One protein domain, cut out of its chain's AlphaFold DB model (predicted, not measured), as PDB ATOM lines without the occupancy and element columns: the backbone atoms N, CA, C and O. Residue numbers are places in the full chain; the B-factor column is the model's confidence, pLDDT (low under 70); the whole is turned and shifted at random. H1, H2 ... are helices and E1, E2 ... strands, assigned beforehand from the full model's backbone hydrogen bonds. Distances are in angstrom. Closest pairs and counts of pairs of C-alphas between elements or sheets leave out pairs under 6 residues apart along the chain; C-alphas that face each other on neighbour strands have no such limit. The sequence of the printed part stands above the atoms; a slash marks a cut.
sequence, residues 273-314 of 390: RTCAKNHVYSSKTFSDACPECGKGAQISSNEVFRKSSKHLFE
ATOM      1  N   ARG A 273     185.983 179.732 206.452       85.25
ATOM      2  CA  ARG A 273     185.182 179.146 207.527       85.25
ATOM      3  C   ARG A 273     185.959 178.038 208.216       85.25
ATOM      4  O   ARG A 273     186.878 177.456 207.643       85.25
ATOM      5  N   THR A 274     185.515 177.734 209.429       85.75
ATOM      6  CA  THR A 274     186.069 176.667 210.254       85.75
ATOM      7  C   THR A 274     184.990 175.627 210.547       85.75
ATOM      8  O   THR A 274     183.862 175.968 210.921       85.75
ATOM      9  N   CYS A 275     185.308 174.350 210.335       86.75
ATOM     10  CA  CYS A 275     184.400 173.245 210.654       86.75
ATOM     11  C   CYS A 275     184.447 172.886 212.150       86.75
ATOM     12  O   CYS A 275     185.302 173.370 212.888       86.75
ATOM     13  N   ALA A 276     183.580 171.967 212.585       82.69
ATOM     14  CA  ALA A 276     183.551 171.483 213.972       82.69
ATOM     15  C   ALA A 276     184.838 170.783 214.453       82.69
ATOM     16  O   ALA A 276     185.052 170.608 215.647       82.69
ATOM     17  N   LYS A 277     185.694 170.355 213.521       84.06
ATOM     18  CA  LYS A 277     187.015 169.778 213.799       84.06
ATOM     19  C   LYS A 277     188.154 170.790 213.604       84.06
ATOM     20  O   LYS A 277     189.294 170.383 213.414       84.06
ATOM     21  N   ASN A 278     187.868 172.093 213.611       85.75
ATOM     22  CA  ASN A 278     188.845 173.177 213.449       85.75
ATOM     23  C   ASN A 278     189.622 173.194 212.118       85.75
ATOM     24  O   ASN A 278     190.679 173.821 212.025       85.75
ATOM     25  N   HIS A 279     189.108 172.550 211.065       88.38
ATOM     26  CA  HIS A 279     189.674 172.677 209.716       88.38
ATOM     27  C   HIS A 279     189.256 174.000 209.088       88.38
ATOM     28  O   HIS A 279     188.068 174.331 209.085       88.38
ATOM     29  N   VAL A 280     190.217 174.716 208.511       87.25
ATOM     30  CA  VAL A 280     189.991 175.983 207.806       87.25
ATOM     31  C   VAL A 280     189.795 175.714 206.320       87.25
ATOM     32  O   VAL A 280     190.635 175.069 205.703       87.25
ATOM     33  N   TYR A 281     188.717 176.231 205.729       86.94
ATOM     34  CA  TYR A 281     188.417 176.070 204.304       86.94
ATOM     35  C   TYR A 281     187.648 177.268 203.735       86.94
ATOM     36  O   TYR A 281     187.059 178.051 204.477       86.94
ATOM     37  N   SER A 282     187.646 177.441 202.409       87.50
ATOM     38  CA  SER A 282     186.841 178.488 201.760       87.50
ATOM     39  C   SER A 282     185.403 178.010 201.580       87.50
ATOM     40  O   SER A 282     185.155 177.094 200.801       87.50
ATOM     41  N   SER A 283     184.439 178.652 202.240       86.00
ATOM     42  CA  SER A 283     183.019 178.290 202.131       86.00
ATOM     43  C   SER A 283     182.392 178.648 200.789       86.00
ATOM     44  O   SER A 283     181.279 178.231 200.501       86.00
ATOM     45  N   LYS A 284     183.072 179.469 199.981       86.25
ATOM     46  CA  LYS A 284     182.647 179.778 198.609       86.25
ATOM     47  C   LYS A 284     183.098 178.705 197.621       86.25
ATOM     48  O   LYS A 284     182.463 178.528 196.592       86.25
ATOM     49  N   THR A 285     184.208 178.037 197.924       86.38
ATOM     50  CA  THR A 285     184.753 176.941 197.115       86.38
ATOM     51  C   THR A 285     184.154 175.603 197.529       86.38
ATOM     52  O   THR A 285     183.800 174.808 196.671       86.38
ATOM     53  N   PHE A 286     183.983 175.381 198.832       86.62
ATOM     54  CA  PHE A 286     183.342 174.196 199.391       86.62
ATOM     55  C   PHE A 286     182.067 174.629 200.123       86.62
ATOM     56  O   PHE A 286     182.076 174.874 201.333       86.62
ATOM     57  N   SER A 287     180.984 174.802 199.360       81.31
ATOM     58  CA  SER A 287     179.684 175.267 199.867       81.31
ATOM     59  C   SER A 287     179.009 174.251 200.778       81.31
ATOM     60  O   SER A 287     178.376 174.624 201.764       81.31
ATOM     61  N   ASP A 288     179.170 172.971 200.458       81.56
ATOM     62  CA  ASP A 288     178.314 171.926 201.012       81.56
ATOM     63  C   ASP A 288     178.834 171.404 202.352       81.56
ATOM     64  O   ASP A 288     178.056 171.094 203.251       81.56
ATOM     65  N   ALA A 289     180.154 171.261 202.490       84.44
ATOM     66  CA  ALA A 289     180.804 170.834 203.723       84.44
ATOM     67  C   ALA A 289     182.315 171.075 203.696       84.44
ATOM     68  O   ALA A 289     182.898 171.390 202.663       84.44
ATOM     69  N   CYS A 290     182.947 170.873 204.850       86.94
ATOM     70  CA  CYS A 290     184.394 170.814 204.963       86.94
ATOM     71  C   CYS A 290     184.973 169.698 204.068       86.94
ATOM     72  O   CYS A 290     184.548 168.548 204.217       86.94
ATOM     73  N   PRO A 291     185.964 169.993 203.208       86.12
ATOM     74  CA  PRO A 291     186.584 168.989 202.339       86.12
ATOM     75  C   PRO A 291     187.383 167.927 203.110       86.12
ATOM     76  O   PRO A 291     187.526 166.813 202.633       86.12
ATOM     77  N   GLU A 292     187.856 168.244 204.319       86.06
ATOM     78  CA  GLU A 292     188.723 167.352 205.106       86.06
ATOM     79  C   GLU A 292     187.942 166.312 205.925       86.06
ATOM     80  O   GLU A 292     188.420 165.213 206.183       86.06
ATOM     81  N   CYS A 293     186.734 166.646 206.390       84.38
ATOM     82  CA  CYS A 293     185.965 165.757 207.272       84.38
ATOM     83  C   CYS A 293     184.485 165.609 206.915       84.38
ATOM     84  O   CYS A 293     183.752 164.939 207.642       84.38
ATOM     85  N   GLY A 294     184.015 166.267 205.852       78.69
ATOM     86  CA  GLY A 294     182.626 166.207 205.396       78.69
ATOM     87  C   GLY A 294     181.599 166.843 206.342       78.69
ATOM     88  O   GLY A 294     180.405 166.802 206.043       78.69
ATOM     89  N   LYS A 295     182.034 167.438 207.463       76.50
ATOM     90  CA  LYS A 295     181.163 168.104 208.445       76.50
ATOM     91  C   LYS A 295     180.909 169.568 208.079       76.50
ATOM     92  O   LYS A 295     181.756 170.228 207.475       76.50
ATOM     93  N   GLY A 296     179.742 170.079 208.471       65.88
ATOM     94  CA  GLY A 296     179.361 171.479 208.286       65.88
ATOM     95  C   GLY A 296     180.169 172.461 209.147       65.88
ATOM     96  O   GLY A 296     180.871 172.074 210.087       65.88
ATOM     97  N   ALA A 297     180.062 173.749 208.814       61.22
ATOM     98  CA  ALA A 297     180.650 174.833 209.599       61.22
ATOM     99  C   ALA A 297     179.954 174.945 210.963       61.22
ATOM    100  O   ALA A 297     178.727 174.898 211.022       61.22
ATOM    101  N   GLN A 298     180.726 175.119 212.039       58.53
ATOM    102  CA  GLN A 298     180.176 175.225 213.399       58.53
ATOM    103  C   GLN A 298     180.177 176.663 213.929       58.53
ATOM    104  O   GLN A 298     179.395 176.983 214.816       58.53
ATOM    105  N   ILE A 299     181.023 177.539 213.377       56.19
ATOM    106  CA  ILE A 299     181.217 178.896 213.896       56.19
ATOM    107  C   ILE A 299     181.005 179.898 212.761       56.19
ATOM    108  O   ILE A 299     181.667 179.830 211.721       56.19
ATOM    109  N   SER A 300     180.062 180.828 212.943       53.84
ATOM    110  CA  SER A 300     179.888 181.937 212.002       53.84
ATOM    111  C   SER A 300     181.047 182.931 212.148       53.84
ATOM    112  O   SER A 300     181.541 183.164 213.253       53.84
ATOM    113  N   SER A 301     181.470 183.559 211.050       56.56
ATOM    114  CA  SER A 301     182.497 184.614 211.068       56.56
ATOM    115  C   SER A 301     182.164 185.742 212.057       56.56
ATOM    116  O   SER A 301     183.063 186.277 212.703       56.56
ATOM    117  N   ASN A 302     180.874 186.037 212.246       53.12
ATOM    118  CA  ASN A 302     180.379 187.002 213.231       53.12
ATOM    119  C   ASN A 302     180.612 186.571 214.683       53.12
ATOM    120  O   ASN A 302     180.811 187.421 215.546       53.12
ATOM    121  N   GLU A 303     180.584 185.274 214.977       55.28
ATOM    122  CA  GLU A 303     180.802 184.765 216.330       55.28
ATOM    123  C   GLU A 303     182.291 184.730 216.689       55.28
ATOM    124  O   GLU A 303     182.649 185.078 217.814       55.28
ATOM    125  N   VAL A 304     183.162 184.415 215.720       57.84
ATOM    126  CA  VAL A 304     184.619 184.583 215.872       57.84
ATOM    127  C   VAL A 304     184.939 186.054 216.109       57.84
ATOM    128  O   VAL A 304     185.578 186.362 217.105       57.84
ATOM    129  N   PHE A 305     184.424 186.962 215.269       57.50
ATOM    130  CA  PHE A 305     184.626 188.405 215.417       57.50
ATOM    131  C   PHE A 305     184.105 188.935 216.758       57.50
ATOM    132  O   PHE A 305     184.802 189.686 217.430       57.50
ATOM    133  N   ARG A 306     182.914 188.521 217.213       57.94
ATOM    134  CA  ARG A 306     182.368 188.919 218.527       57.94
ATOM    135  C   ARG A 306     183.149 188.362 219.717       57.94
ATOM    136  O   ARG A 306     183.117 188.978 220.777       57.94
ATOM    137  N   LYS A 307     183.789 187.198 219.586       58.88
ATOM    138  CA  LYS A 307     184.635 186.624 220.643       58.88
ATOM    139  C   LYS A 307     186.018 187.274 220.645       58.88
ATOM    140  O   LYS A 307     186.449 187.723 221.696       58.88
ATOM    141  N   SER A 308     186.664 187.430 219.489       55.12
ATOM    142  CA  SER A 308     187.998 188.037 219.389       55.12
ATOM    143  C   SER A 308     188.001 189.548 219.641       55.12
ATOM    144  O   SER A 308     188.924 190.049 220.277       55.12
ATOM    145  N   SER A 309     186.954 190.281 219.243       57.38
ATOM    146  CA  SER A 309     186.825 191.726 219.522       57.38
ATOM    147  C   SER A 309     186.721 192.062 221.011       57.38
ATOM    148  O   SER A 309     187.115 193.151 221.409       57.38
ATOM    149  N   LYS A 310     186.273 191.118 221.851       57.78
ATOM    150  CA  LYS A 310     186.298 191.261 223.316       57.78
ATOM    151  C   LYS A 310     187.695 191.118 223.915       57.78
ATOM    152  O   LYS A 310     187.850 191.382 225.097       57.78
ATOM    153  N   HIS A 311     188.673 190.664 223.132       53.34
ATOM    154  CA  HIS A 311     190.042 190.379 223.564       53.34
ATOM    155  C   HIS A 311     191.095 191.190 222.798       53.34
ATOM    156  O   HIS A 311     192.290 190.982 222.998       53.34
ATOM    157  N   LEU A 312     190.673 192.145 221.961       55.81
ATOM    158  CA  LEU A 312     191.530 193.216 221.448       55.81
ATOM    159  C   LEU A 312     191.797 194.221 222.581       55.81
ATOM    160  O   LEU A 312     191.370 195.370 222.535       55.81
ATOM    161  N   PHE A 313     192.458 193.767 223.645       61.84
ATOM    162  CA  PHE A 313     192.928 194.642 224.707       61.84
ATOM    163  C   PHE A 313     194.264 195.225 224.274       61.84
ATOM    164  O   PHE A 313     195.320 194.621 224.460       61.84
ATOM    165  N   GLU A 314     194.187 196.420 223.697       61.25
ATOM    166  CA  GLU A 314     195.317 197.297 223.386       61.25
ATOM    167  C   GLU A 314     196.354 197.320 224.522       61.25
ATOM    168  O   GLU A 314     197.548 197.250 224.265       61.25
TER     169      GLU A 314
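AT A GLANCE: This is residues 273 to 314 of the 390 residues of an uncharacterized protein of Cladophialophora yegresii CBS 114405 (UniProt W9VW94). A small head, with the short hairpin E1 and E2, strand E3 beside E1 and a long loop, continues into helix H1, whose residues 305 to 311 stick out with the tail to 314 as an arm. The printed part has 42 residues, with E1, E2, E3 and H1 along the chain; the sheet's order is E2, E1, E3. The class is mixed, with 20 residues in named elements, under half. The whole is loose, radius of gyration of the C-alphas 12.0 A, spanning 37 by 18 by 12 A.

IN THESE COORDINATES: E1 is residues 273 to 275, from C-alpha 273 at (185.182, 179.146, 207.527); E2 is 280 to 282 and E3 297 to 299. H1, residues 301 to 311, is 15.7 A long and ends at (190.042, 190.379, 223.564).

HOW THE PARTS SIT: E1 and E2, a hairpin, are antiparallel, with N 273 and O 281 within hydrogen-bond range at 2.8 A. E1 and E3 meet only at a point, C-alphas 275 and 297 facing each other at 4.2 A. H1 is not on the sheet, but only just, with 4 pairs of C-alphas within 10 A; 5 of its 7 O i to N i+4 pairs are within hydrogen-bond range.

THE WHOLE: The printed part has no cut. The link E2 to E3 is long, 14 residues. Residues 296 to 314 have pLDDT under 70.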